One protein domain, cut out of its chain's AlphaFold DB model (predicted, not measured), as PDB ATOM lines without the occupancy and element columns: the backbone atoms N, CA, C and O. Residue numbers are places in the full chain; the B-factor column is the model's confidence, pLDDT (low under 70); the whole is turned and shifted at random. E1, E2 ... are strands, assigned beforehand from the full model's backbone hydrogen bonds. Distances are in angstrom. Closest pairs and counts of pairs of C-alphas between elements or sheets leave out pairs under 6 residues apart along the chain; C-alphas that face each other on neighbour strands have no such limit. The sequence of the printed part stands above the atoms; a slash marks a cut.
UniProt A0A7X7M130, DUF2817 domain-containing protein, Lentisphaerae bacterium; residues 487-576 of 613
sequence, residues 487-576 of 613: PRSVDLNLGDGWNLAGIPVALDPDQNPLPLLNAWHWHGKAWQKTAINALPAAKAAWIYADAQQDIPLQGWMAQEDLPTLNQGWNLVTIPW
ATOM      1  N   PRO A 487     -29.698 276.290   1.653       79.06
ATOM      2  CA  PRO A 487     -30.131 274.937   1.962       79.06
ATOM      3  C   PRO A 487     -29.261 274.349   3.075       79.06
ATOM      4  O   PRO A 487     -28.069 274.641   3.165       79.06
ATOM      5  N   ARG A 488     -29.848 273.495   3.910       78.88
ATOM      6  CA  ARG A 488     -29.130 272.819   4.986       78.88
ATOM      7  C   ARG A 488     -29.749 271.469   5.303       78.88
ATOM      8  O   ARG A 488     -30.971 271.324   5.278       78.88
ATOM      9  N   SER A 489     -28.879 270.529   5.646       77.31
ATOM     10  CA  SER A 489     -29.237 269.217   6.169       77.31
ATOM     11  C   SER A 489     -28.831 269.132   7.636       77.31
ATOM     12  O   SER A 489     -27.761 269.608   8.008       77.31
ATOM     13  N   VAL A 490     -29.691 268.567   8.475       75.06
ATOM     14  CA  VAL A 490     -29.455 268.374   9.906       75.06
ATOM     15  C   VAL A 490     -29.978 267.004  10.293       75.06
ATOM     16  O   VAL A 490     -31.138 266.708  10.032       75.06
ATOM     17  N   ASP A 491     -29.163 266.206  10.969       76.19
ATOM     18  CA  ASP A 491     -29.625 264.943  11.535       76.19
ATOM     19  C   ASP A 491     -30.206 265.184  12.929       76.19
ATOM     20  O   ASP A 491     -29.547 265.706  13.836       76.19
ATOM     21  N   LEU A 492     -31.486 264.855  13.084       76.06
ATOM     22  CA  LEU A 492     -32.186 264.899  14.355       76.06
ATOM     23  C   LEU A 492     -32.126 263.514  15.002       76.06
ATOM     24  O   LEU A 492     -32.884 262.621  14.631       76.06
ATOM     25  N   ASN A 493     -31.251 263.370  15.993       77.25
ATOM     26  CA  ASN A 493     -31.081 262.130  16.750       77.25
ATOM     27  C   ASN A 493     -32.003 262.155  17.976       77.25
ATOM     28  O   ASN A 493     -31.740 262.855  18.958       77.25
ATOM     29  N   LEU A 494     -33.116 261.430  17.894       75.94
ATOM     30  CA  LEU A 494     -34.100 261.279  18.961       75.94
ATOM     31  C   LEU A 494     -33.833 259.989  19.728       75.94
ATOM     32  O   LEU A 494     -33.580 258.946  19.138       75.94
ATOM     33  N   GLY A 495     -33.925 260.050  21.048       73.06
ATOM     34  CA  GLY A 495     -33.920 258.881  21.921       73.06
ATOM     35  C   GLY A 495     -35.339 258.411  22.190       73.06
ATOM     36  O   GLY A 495     -36.296 259.132  21.908       73.06
ATOM     37  N   ASP A 496     -35.468 257.230  22.785       76.31
ATOM     38  CA  ASP A 496     -36.754 256.768  23.302       76.31
ATOM     39  C   ASP A 496     -37.305 257.759  24.346       76.31
ATOM     40  O   ASP A 496     -36.586 258.238  25.231       76.31
ATOM     41  N   GLY A 497     -38.586 258.091  24.215       74.75
ATOM     42  CA  GLY A 497     -39.301 259.003  25.087       74.75
ATOM     43  C   GLY A 497     -39.345 260.448  24.589       74.75
ATOM     44  O   GLY A 497     -39.438 260.749  23.397       74.75
ATOM     45  N   TRP A 498     -39.371 261.378  25.544       75.25
ATOM     46  CA  TRP A 498     -39.492 262.808  25.272       75.25
ATOM     47  C   TRP A 498     -38.137 263.450  24.993       75.25
ATOM     48  O   TRP A 498     -37.225 263.405  25.814       75.25
ATOM     49  N   ASN A 499     -38.056 264.130  23.856       74.38
ATOM     50  CA  ASN A 499     -36.876 264.822  23.366       74.38
ATOM     51  C   ASN A 499     -37.171 266.319  23.273       74.38
ATOM     52  O   ASN A 499     -38.188 266.715  22.703       74.38
ATOM     53  N   LEU A 500     -36.280 267.158  23.800       73.12
ATOM     54  CA  LEU A 500     -36.314 268.594  23.540       73.12
ATOM     55  C   LEU A 500     -35.456 268.878  22.305       73.12
ATOM     56  O   LEU A 500     -34.237 268.733  22.351       73.12
ATOM     57  N   ALA A 501     -36.090 269.294  21.213       69.62
ATOM     58  CA  ALA A 501     -35.420 269.574  19.951       69.62
ATOM     59  C   ALA A 501     -35.595 271.042  19.555       69.62
ATOM     60  O   ALA A 501     -36.684 271.604  19.652       69.62
ATOM     61  N   GLY A 502     -34.519 271.660  19.074       72.12
ATOM     62  CA  GLY A 502     -34.577 272.918  18.336       72.12
ATOM     63  C   GLY A 502     -34.186 272.648  16.892       72.12
ATOM     64  O   GLY A 502     -33.064 272.215  16.652       72.12
ATOM     65  N   ILE A 503     -35.089 272.887  15.942       74.94
ATOM     66  CA  ILE A 503     -34.804 272.671  14.517       74.94
ATOM     67  C   ILE A 503     -34.255 273.981  13.949       74.94
ATOM     68  O   ILE A 503     -35.017 274.937  13.837       74.94
ATOM     69  N   PRO A 504     -32.960 274.092  13.608       71.69
ATOM     70  CA  PRO A 504     -32.355 275.372  13.220       71.69
ATOM     71  C   PRO A 504     -32.714 275.807  11.788       71.69
ATOM     72  O   PRO A 504     -32.291 276.872  11.342       71.69
ATOM     73  N   VAL A 505     -33.492 274.999  11.066       79.12
ATOM     74  CA  VAL A 505     -33.868 275.197   9.663       79.12
ATOM     75  C   VAL A 505     -35.386 275.207   9.507       79.12
ATOM     76  O   VAL A 505     -36.109 274.571  10.270       79.12
ATOM     77  N   ALA A 506     -35.878 275.928   8.507       85.12
ATOM     78  CA  ALA A 506     -37.244 275.795   8.029       85.12
ATOM     79  C   ALA A 506     -37.299 274.583   7.102       85.12
ATOM     80  O   ALA A 506     -36.628 274.572   6.070       85.12
ATOM     81  N   LEU A 507     -38.049 273.557   7.490       86.06
ATOM     82  CA  LEU A 507     -38.024 272.265   6.813       86.06
ATOM     83  C   LEU A 507     -38.569 272.350   5.387       86.06
ATOM     84  O   LEU A 507     -39.507 273.098   5.110       86.06
ATOM     85  N   ASP A 508     -37.978 271.569   4.487       87.56
ATOM     86  CA  ASP A 508     -38.511 271.360   3.148       87.56
ATOM     87  C   ASP A 508     -39.691 270.374   3.226       87.56
ATOM     88  O   ASP A 508     -39.468 269.191   3.496       87.56
ATOM     89  N   PRO A 509     -40.944 270.808   3.000       82.94
ATOM     90  CA  PRO A 509     -42.100 269.921   3.108       82.94
ATOM     91  C   PRO A 509     -42.052 268.729   2.140       82.94
ATOM     92  O   PRO A 509     -42.612 267.685   2.466       82.94
ATOM     93  N   ASP A 510     -41.361 268.846   1.000       85.00
ATOM     94  CA  ASP A 510     -41.293 267.777  -0.004       85.00
ATOM     95  C   ASP A 510     -40.226 266.726   0.335       85.00
ATOM     96  O   ASP A 510     -40.371 265.561  -0.022       85.00
ATOM     97  N   GLN A 511     -39.152 267.130   1.023       84.19
ATOM     98  CA  GLN A 511     -38.068 266.224   1.435       84.19
ATOM     99  C   GLN A 511     -38.291 265.639   2.834       84.19
ATOM    100  O   GLN A 511     -37.698 264.620   3.171       84.19
ATOM    101  N   ASN A 512     -39.162 266.251   3.646       83.31
ATOM    102  CA  ASN A 512     -39.419 265.832   5.027       83.31
ATOM    103  C   ASN A 512     -40.898 265.498   5.263       83.31
ATOM    104  O   ASN A 512     -41.580 266.182   6.043       83.31
ATOM    105  N   PRO A 513     -41.428 264.436   4.630       75.00
ATOM    106  CA  PRO A 513     -42.761 263.939   4.920       75.00
ATOM    107  C   PRO A 513     -42.735 263.194   6.262       75.00
ATOM    108  O   PRO A 513     -42.735 261.967   6.312       75.00
ATOM    109  N   LEU A 514     -42.722 263.932   7.373       74.94
ATOM    110  CA  LEU A 514     -42.711 263.383   8.735       74.94
ATOM    111  C   LEU A 514     -44.054 263.597   9.470       74.94
ATOM    112  O   LEU A 514     -44.072 264.159  10.565       74.94
ATOM    113  N   PRO A 515     -45.209 263.174   8.915       62.69
ATOM    114  CA  PRO A 515     -46.513 263.449   9.520       62.69
ATOM    115  C   PRO A 515     -46.763 262.662  10.816       62.69
ATOM    116  O   PRO A 515     -47.650 263.023  11.587       62.69
ATOM    117  N   LEU A 516     -46.011 261.581  11.060       65.00
ATOM    118  CA  LEU A 516     -46.206 260.713  12.226       65.00
ATOM    119  C   LEU A 516     -45.609 261.303  13.510       65.00
ATOM    120  O   LEU A 516     -46.126 261.048  14.600       65.00
ATOM    121  N   LEU A 517     -44.574 262.139  13.391       73.56
ATOM    122  CA  LEU A 517     -43.926 262.770  14.534       73.56
ATOM    123  C   LEU A 517     -44.589 264.108  14.828       73.56
ATOM    124  O   LEU A 517     -44.428 265.105  14.118       73.56
ATOM    125  N   ASN A 518     -45.365 264.106  15.905       80.19
ATOM    126  CA  ASN A 518     -45.945 265.320  16.436       80.19
ATOM    127  C   ASN A 518     -44.958 265.996  17.377       80.19
ATOM    128  O   ASN A 518     -44.314 265.353  18.205       80.19
ATOM    129  N   ALA A 519     -44.914 267.312  17.271       83.44
ATOM    130  CA  ALA A 519     -44.110 268.169  18.099       83.44
ATOM    131  C   ALA A 519     -45.009 269.130  18.875       83.44
ATOM    132  O   ALA A 519     -46.012 269.630  18.360       83.44
ATOM    133  N   TRP A 520     -44.648 269.404  20.121       83.06
ATOM    134  CA  TRP A 520     -45.326 270.374  20.964       83.06
ATOM    135  C   TRP A 520     -44.408 271.561  21.177       83.06
ATOM    136  O   TRP A 520     -43.341 271.411  21.764       83.06
ATOM    137  N   HIS A 521     -44.821 272.747  20.744       77.62
ATOM    138  CA  HIS A 521     -44.060 273.976  20.964       77.62
ATOM    139  C   HIS A 521     -44.893 275.010  21.723       77.62
ATOM    140  O   HIS A 521     -46.122 275.056  21.620       77.62
ATOM    141  N   TRP A 522     -44.223 275.851  22.507       76.75
ATOM    142  CA  TRP A 522     -44.867 276.963  23.194       76.75
ATOM    143  C   TRP A 522     -45.085 278.115  22.210       76.75
ATOM    144  O   TRP A 522     -44.127 278.616  21.619       76.75
ATOM    145  N   HIS A 523     -46.332 278.564  22.045       73.75
ATOM    146  CA  HIS A 523     -46.659 279.690  21.154       73.75
ATOM    147  C   HIS A 523     -46.763 281.043  21.885       73.75
ATOM    148  O   HIS A 523     -47.220 282.029  21.316       73.75
ATOM    149  N   GLY A 524     -46.374 281.104  23.163       67.12
ATOM    150  CA  GLY A 524     -46.477 282.306  23.998       67.12
ATOM    151  C   GLY A 524     -47.630 282.265  25.003       67.12
ATOM    152  O   GLY A 524     -47.517 282.882  26.058       67.12
ATOM    153  N   LYS A 525     -48.706 281.517  24.717       81.50
ATOM    154  CA  LYS A 525     -49.871 281.385  25.618       81.50
ATOM    155  C   LYS A 525     -50.229 279.944  25.987       81.50
ATOM    156  O   LYS A 525     -50.776 279.711  27.059       81.50
ATOM    157  N   ALA A 526     -49.959 278.990  25.100       78.06
ATOM    158  CA  ALA A 526     -50.221 277.570  25.316       78.06
ATOM    159  C   ALA A 526     -49.244 276.703  24.512       78.06
ATOM    160  O   ALA A 526     -48.617 277.168  23.553       78.06
ATOM    161  N   TRP A 527     -49.162 275.425  24.866       77.19
ATOM    162  CA  TRP A 527     -48.511 274.428  24.024       77.19
ATOM    163  C   TRP A 527     -49.417 274.075  22.846       77.19
ATOM    164  O   TRP A 527     -50.602 273.796  23.033       77.19
ATOM    165  N   GLN A 528     -48.862 274.098  21.638       83.38
ATOM    166  CA  GLN A 528     -49.547 273.691  20.415       83.38
ATOM    167  C   GLN A 528     -48.902 272.427  19.868       83.38
ATOM    168  O   GLN A 528     -47.680 272.354  19.742       83.38
ATOM    169  N   LYS A 529     -49.741 271.434  19.565       86.75
ATOM    170  CA  LYS A 529     -49.340 270.216  18.867       86.75
ATOM    171  C   LYS A 529     -49.334 270.503  17.367       86.75
ATOM    172  O   LYS A 529     -50.351 270.939  16.836       86.75
ATOM    173  N   THR A 530     -48.214 270.255  16.706       83.69
ATOM    174  CA  THR A 530     -48.039 270.459  15.266       83.69
ATOM    175  C   THR A 530     -47.213 269.326  14.665       83.69
ATOM    176  O   THR A 530     -46.492 268.634  15.383       83.69
ATOM    177  N   ALA A 531     -47.320 269.112  13.356       83.50
ATOM    178  CA  ALA A 531     -46.422 268.197  12.662       83.50
ATOM    179  C   ALA A 531     -45.000 268.772  12.671       83.50
ATOM    180  O   ALA A 531     -44.824 269.986  12.551       83.50
ATOM    181  N   ILE A 532     -43.981 267.919  12.799       80.06
ATOM    182  CA  ILE A 532     -42.586 268.377  12.867       80.06
ATOM    183  C   ILE A 532     -42.198 269.249  11.658       80.06
ATOM    184  O   ILE A 532     -41.539 270.265  11.836       80.06
ATOM    185  N   ASN A 533     -42.689 268.932  10.453       79.69
ATOM    186  CA  ASN A 533     -42.446 269.694   9.218       79.69
ATOM    187  C   ASN A 533     -43.138 271.068   9.165       79.69
ATOM    188  O   ASN A 533     -42.777 271.902   8.340       79.69
ATOM    189  N   ALA A 534     -44.094 271.316  10.059       80.19
ATOM    190  CA  ALA A 534     -44.759 272.599  10.237       80.19
ATOM    191  C   ALA A 534     -44.183 273.402  11.418       80.19
ATOM    192  O   ALA A 534     -44.708 274.468  11.752       80.19
ATOM    193  N   LEU A 535     -43.125 272.910  12.077       78.44
ATOM    194  CA  LEU A 535     -42.473 273.651  13.149       78.44
ATOM    195  C   LEU A 535     -41.769 274.900  12.609       78.44
ATOM    196  O   LEU A 535     -41.035 274.830  11.620       78.44
ATOM    197  N   PRO A 536     -41.901 276.043  13.302       75.81
ATOM    198  CA  PRO A 536     -41.067 277.193  13.013       75.81
ATOM    199  C   PRO A 536     -39.593 276.888  13.314       75.81
ATOM    200  O   PRO A 536     -39.265 276.346  14.373       75.81
ATOM    201  N   ALA A 537     -38.701 277.315  12.420       75.69
ATOM    202  CA  ALA A 537     -37.260 277.233  12.630       75.69
ATOM    203  C   ALA A 537     -36.825 277.956  13.923       75.69
ATOM    204  O   ALA A 537     -37.411 278.964  14.327       75.69
ATOM    205  N   ALA A 538     -35.764 277.451  14.549       68.69
ATOM    206  CA  ALA A 538     -35.137 277.947  15.772       68.69
ATOM    207  C   ALA A 538     -36.065 278.035  17.005       68.69
ATOM    208  O   ALA A 538     -35.758 278.741  17.969       68.69
ATOM    209  N   LYS A 539     -37.196 277.319  17.014       72.62
ATOM    210  CA  LYS A 539     -38.050 277.160  18.201       72.62
ATOM    211  C   LYS A 539     -37.808 275.804  18.860       72.62
ATOM    212  O   LYS A 539     -37.604 274.814  18.163       72.62
ATOM    213  N   ALA A 540     -37.864 275.758  20.197       72.69
ATOM    214  CA  ALA A 540     -37.980 274.476  20.897       72.69
ATOM    215  C   ALA A 540     -39.309 273.839  20.559       72.69
ATOM    216  O   ALA A 540     -40.353 274.492  20.654       72.69
ATOM    217  N   ALA A 541     -39.255 272.536  20.366       77.31
ATOM    218  CA  ALA A 541     -40.394 271.682  20.547       77.31
ATOM    219  C   ALA A 541     -40.007 270.442  21.350       77.31
ATOM    220  O   ALA A 541     -38.883 269.947  21.277       77.31
ATOM    221  N   TRP A 542     -40.970 269.939  22.108       81.81
ATOM    222  CA  TRP A 542     -40.927 268.589  22.635       81.81
ATOM    223  C   TRP A 542     -41.409 267.630  21.558       81.81
ATOM    224  O   TRP A 542     -42.458 267.859  20.959       81.81
ATOM    225  N   ILE A 543     -40.655 266.568  21.317       80.88
ATOM    226  CA  ILE A 543     -40.980 265.515  20.358       80.88
ATOM    227  C   ILE A 543     -40.944 264.200  21.119       80.88
ATOM    228  O   ILE A 543     -40.005 263.940  21.869       80.88
ATOM    229  N   TYR A 544     -41.976 263.387  20.947       79.69
ATOM    230  CA  TYR A 544     -42.000 262.041  21.498       79.69
ATOM    231  C   TYR A 544     -41.613 261.048  20.404       79.69
ATOM    232  O   TYR A 544     -42.185 261.103  19.312       79.69
ATOM    233  N   ALA A 545     -40.655 260.174  20.698       76.00
ATOM    234  CA  ALA A 545     -40.271 259.067  19.834       76.00
ATOM    235  C   ALA A 545     -40.400 257.754  20.618       76.00
ATOM    236  O   ALA A 545     -39.934 257.668  21.749       76.00
ATOM    237  N   ASP A 546     -41.033 256.743  20.019       78.06
ATOM    238  CA  ASP A 546     -41.262 255.425  20.648       78.06
ATOM    239  C   ASP A 546     -39.986 254.564  20.744       78.06
ATOM    240  O   ASP A 546     -39.980 253.491  21.340       78.06
ATOM    241  N   ALA A 547     -38.925 254.981  20.059       79.56
ATOM    242  CA  ALA A 547     -37.628 254.332  20.031       79.56
ATOM    243  C   ALA A 547     -36.577 255.356  19.600       79.56
ATOM    244  O   ALA A 547     -36.915 256.425  19.082       79.56
ATOM    245  N   GLN A 548     -35.303 255.005  19.755       80.50
ATOM    246  CA  GLN A 548     -34.224 255.800  19.186       80.50
ATOM    247  C   GLN A 548     -34.370 255.877  17.656       80.50
ATOM    248  O   GLN A 548     -34.532 254.852  16.990       80.50
ATOM    249  N   GLN A 549     -34.338 257.090  17.108       77.81
ATOM    250  CA  GLN A 549     -34.523 257.372  15.687       77.81
ATOM    251  C   GLN A 549     -33.607 258.515  15.263       77.81
ATOM    252  O   GLN A 549     -33.662 259.594  15.847       77.81
ATOM    253  N   ASP A 550     -32.836 258.296  14.203       82.12
ATOM    254  CA  ASP A 550     -32.062 259.346  13.546       82.12
ATOM    255  C   ASP A 550     -32.815 259.782  12.290       82.12
ATOM    256  O   ASP A 550     -33.135 258.971  11.416       82.12
ATOM    257  N   ILE A 551     -33.162 261.064  12.231       80.56
ATOM    258  CA  ILE A 551     -34.037 261.609  11.197       80.56
ATOM    259  C   ILE A 551     -33.259 262.668  10.421       80.56
ATOM    260  O   ILE A 551     -33.048 263.763  10.953       80.56
ATOM    261  N   PRO A 552     -32.862 262.392   9.168       82.12
ATOM    262  CA  PRO A 552     -32.244 263.404   8.334       82.12
ATOM    263  C   PRO A 552     -33.303 264.434   7.947       82.12
ATOM    264  O   PRO A 552     -34.324 264.109   7.340       82.12
ATOM    265  N   LEU A 553     -33.055 265.684   8.315       82.62
ATOM    266  CA  LEU A 553     -33.916 266.814   8.017       82.62
ATOM    267  C   LEU A 553     -33.257 267.716   6.987       82.62
ATOM    268  O   LEU A 553     -32.121 268.137   7.170       82.62
ATOM    269  N   GLN A 554     -33.986 268.077   5.937       84.75
ATOM    270  CA  GLN A 554     -33.530 269.062   4.952       84.75
ATOM    271  C   GLN A 554     -34.362 270.336   5.015       84.75
ATOM    272  O   GLN A 554     -35.555 270.307   5.295       84.75
ATOM    273  N   GLY A 555     -33.774 271.485   4.741       85.94
ATOM    274  CA  GLY A 555     -34.522 272.731   4.764       85.94
ATOM    275  C   GLY A 555     -33.672 273.925   4.410       85.94
ATOM    276  O   GLY A 555     -32.631 273.791   3.773       85.94
ATOM    277  N   TRP A 556     -34.116 275.094   4.853       84.75
ATOM    278  CA  TRP A 556     -33.415 276.353   4.643       84.75
ATOM    279  C   TRP A 556     -33.160 277.062   5.956       84.75
ATOM    280  O   TRP A 556     -34.023 277.138   6.832       84.75
ATOM    281  N   MET A 557     -31.973 277.628   6.094       78.06
ATOM    282  CA  MET A 557     -31.613 278.366   7.292       78.06
ATOM    283  C   MET A 557     -32.069 279.828   7.172       78.06
ATOM    284  O   MET A 557     -31.551 280.602   6.373       78.06
ATOM    285  N   ALA A 558     -33.068 280.201   7.976       68.00
ATOM    286  CA  ALA A 558     -33.731 281.508   7.911       68.00
ATOM    287  C   ALA A 558     -32.920 282.674   8.506       68.00
ATOM    288  O   ALA A 558     -33.294 283.833   8.322       68.00
ATOM    289  N   GLN A 559     -31.868 282.381   9.272       66.75
ATOM    290  CA  GLN A 559     -31.036 283.365   9.967       66.75
ATOM    291  C   GLN A 559     -29.567 283.130   9.646       66.75
ATOM    292  O   GLN A 559     -29.143 281.987   9.529       66.75
ATOM    293  N   GLU A 560     -28.803 284.214   9.523       62.34
ATOM    294  CA  GLU A 560     -27.360 284.149   9.251       62.34
ATOM    295  C   GLU A 560     -26.582 283.643  10.465       62.34
ATOM    296  O   GLU A 560     -25.606 282.912  10.331       62.34
ATOM    297  N   ASP A 561     -27.068 283.964  11.665       65.06
ATOM    298  CA  ASP A 561     -26.500 283.444  12.893       65.06
ATOM    299  C   ASP A 561     -27.169 282.141  13.308       65.06
ATOM    300  O   ASP A 561     -28.396 282.061  13.439       65.06
ATOM    301  N   LEU A 562     -26.345 281.155  13.657       63.44
ATOM    302  CA  LEU A 562     -26.837 280.005  14.390       63.44
ATOM    303  C   LEU A 562     -27.375 280.495  15.741       63.44
ATOM    304  O   LEU A 562     -26.695 281.249  16.451       63.44
ATOM    305  N   PRO A 563     -28.607 280.119  16.127       55.94
ATOM    306  CA  PRO A 563     -29.080 280.423  17.462       55.94
ATOM    307  C   PRO A 563     -28.134 279.758  18.461       55.94
ATOM    308  O   PRO A 563     -27.855 278.559  18.374       55.94
ATOM    309  N   THR A 564     -27.634 280.532  19.422       50.72
ATOM    310  CA  THR A 564     -26.967 279.953  20.581       50.72
ATOM    311  C   THR A 564     -28.031 279.153  21.318       50.72
ATOM    312  O   THR A 564     -28.962 279.725  21.884       50.72
ATOM    313  N   LEU A 565     -27.950 277.825  21.263       48.09
ATOM    314  CA  LEU A 565     -28.804 276.996  22.098       48.09
ATOM    315  C   LEU A 565     -28.496 277.369  23.554       48.09
ATOM    316  O   LEU A 565     -27.343 277.303  23.986       48.09
ATOM    317  N   ASN A 566     -29.510 277.853  24.276       41.72
ATOM    318  CA  ASN A 566     -29.355 278.262  25.670       41.72
ATOM    319  C   ASN A 566     -28.767 277.104  26.482       41.72
ATOM    320  O   ASN A 566     -29.067 275.941  26.223       41.72
ATOM    321  N   GLN A 567     -27.956 277.413  27.494       36.41
ATOM    322  CA  GLN A 567     -27.386 276.402  28.383       36.41
ATOM    323  C   GLN A 567     -28.514 275.508  28.949       36.41
ATOM    324  O   GLN A 567     -29.430 275.999  29.608       36.41
ATOM    325  N   GLY A 568     -28.487 274.209  28.623       39.19
ATOM    326  CA  GLY A 568     -29.545 273.232  28.941       39.19
ATOM    327  C   GLY A 568     -30.357 272.738  27.734       39.19
ATOM    328  O   GLY A 568     -30.983 271.686  27.812       39.19
ATOM    329  N   TRP A 569     -30.297 273.436  26.602       40.41
ATOM    330  CA  TRP A 569     -30.803 272.979  25.314       40.41
ATOM    331  C   TRP A 569     -29.669 272.244  24.612       40.41
ATOM    332  O   TRP A 569     -28.964 272.815  23.787       40.41
ATOM    333  N   ASN A 570     -29.440 270.986  24.970       35.09
ATOM    334  CA  ASN A 570     -28.773 270.109  24.016       35.09
ATOM    335  C   ASN A 570     -29.841 269.261  23.329       35.09
ATOM    336  O   ASN A 570     -30.962 269.137  23.827       35.09
ATOM    337  N   LEU A 571     -29.454 268.660  22.209       40.50
ATOM    338  CA  LEU A 571     -30.036 267.427  21.698       40.50
ATOM    339  C   LEU A 571     -29.827 266.347  22.787       40.50
ATOM    340  O   LEU A 571     -28.924 265.525  22.713       40.50
ATOM    341  N   VAL A 572     -30.525 266.479  23.918       32.31
ATOM    342  CA  VAL A 572     -30.409 265.579  25.062       32.31
ATOM    343  C   VAL A 572     -31.587 264.639  24.960       32.31
ATOM    344  O   VAL A 572     -32.704 264.973  25.353       32.31
ATOM    345  N   THR A 573     -31.317 263.435  24.481       31.50
ATOM    346  CA  THR A 573     -32.039 262.262  24.952       31.50
ATOM    347  C   THR A 573     -31.742 262.193  26.447       31.50
ATOM    348  O   THR A 573     -30.616 261.862  26.810       31.50
ATOM    349  N   ILE A 574     -32.635 262.648  27.330       30.50
ATOM    350  CA  ILE A 574     -32.371 262.566  28.775       30.50
ATOM    351  C   ILE A 574     -32.567 261.099  29.162       30.50
ATOM    352  O   ILE A 574     -33.718 260.662  29.198       30.50
ATOM    353  N   PRO A 575     -31.517 260.327  29.495       29.84
ATOM    354  CA  PRO A 575     -31.717 259.024  30.102       29.84
ATOM    355  C   PRO A 575     -32.078 259.310  31.567       29.84
ATOM    356  O   PRO A 575     -31.229 259.715  32.362       29.84
ATOM    357  N   TRP A 576     -33.364 259.227  31.911       33.41
ATOM    358  CA  TRP A 576     -33.845 259.361  33.294       33.41
ATOM    359  C   TRP A 576     -33.394 258.155  34.146       33.41
ATOM    360  O   TRP A 576     -33.230 257.070  33.584       33.41
TER     361      TRP A 576
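Overview. This is residues 487 to 576 of the 613 residues of the protein "DUF2817 domain-containing protein" of Lentisphaerae bacterium (UniProt A0A7X7M130). The strands form two antiparallel sheets that meet like the arms of a V: a strongly twisted sheet of four strands, E2 E5 E3 E4, and a two-stranded ribbon, E1 and E6, folded back over its E2 and E5 side, with the tight turns E1 to E2 and E5 to E6 at the closed end of the V. Residues 503 to 517, between E2 and E3, cross over to the ribbon, where 506 to 507 pair with E6, and the last stretch, residues 558 to 576, runs from the end of E6 back to E2, where 572 to 573 pair with it. The printed part has 90 residues with six named strands, E1 to E6 in chain order, and no named helix. The class is all strand, though 39 of the 90 residues, under half, are in named elements. The whole is compact and rounded, with a radius of gyration of the C-alphas of 12.4 A and spans of 35 by 27 by 24 A.

Arrangement. The larger sheet runs, strand beside strand, E2, residues 497 to 502, then E5, residues 540 to 545, then E3, residues 518 to 522, then E4, residues 527 to 531. E2 and E4 are its edge strands. From edge to edge the strands' lines turn by 92 degrees, and the C-alphas lie up to 5.8 A off the best plane. E2 and E5 are antiparallel, at 149 degrees between their directions; N 499 and O 543 are within hydrogen-bond range at 2.8 A, as are N 541 and O 501 at 2.8 A. E5 and E3 are antiparallel at 153 degrees, with N 520 and O 542 at 2.8 A and the facing C-alphas 541 and 521 at 4.3 A. E3 and E4 form a hairpin at 146 degrees, with N 519 and O 530 at 2.8 A. The second sheet pairs E1, residues 487 to 494, with E6, residues 549 to 557, antiparallel at 154 degrees; N 490 and O 553 are 2.8 A apart, and N 551 and O 492 are 2.9 A apart. Between the sheets, the closest C-alphas of E1 and E5 are those of Leu 494 and Ala 545, 6.6 A apart, and those of E1 and E2 are Leu 492 and Ala 501, 8.0 A apart. E5 and E6 meet only through their link. E4 is apart from both E1 and E6. Outside the named strands, residues 506 to 507 pair antiparallel with 555 to 556 of E6, and 572 to 573 pair antiparallel with 499 to 500 of E2.

Along the chain. E2 measures 16.2 A from first to last C-alpha, E5 15.6 A, E3 13.5 A and E4 13.1 A. E1 is 22.2 A long and begins at C-alpha 487, at (-30.131, 274.937, 1.962). E6, the longest strand by residues, is 22.8 A long, bends by 54 degrees at residue 554 and ends at C-alpha 557, at (-31.613, 278.366, 7.292). C-alpha 531, where E4 ends, is at (-46.422, 268.197, 12.662).

Size, cuts and confidence. The two C-alphas farthest apart are those of Pro 487 and Trp 576, 35.2 A. The printed part has no cut. The link E2 to E3, 15 residues, is long; E4 to E5, 8 residues, is short, and E1 to E2, E3 to E4 and E5 to E6 are tight. The mean pLDDT of the printed part is 71.3. It is under 70 in 24 residues: 501, 515 to 516, 524, 538 and 558 to 576.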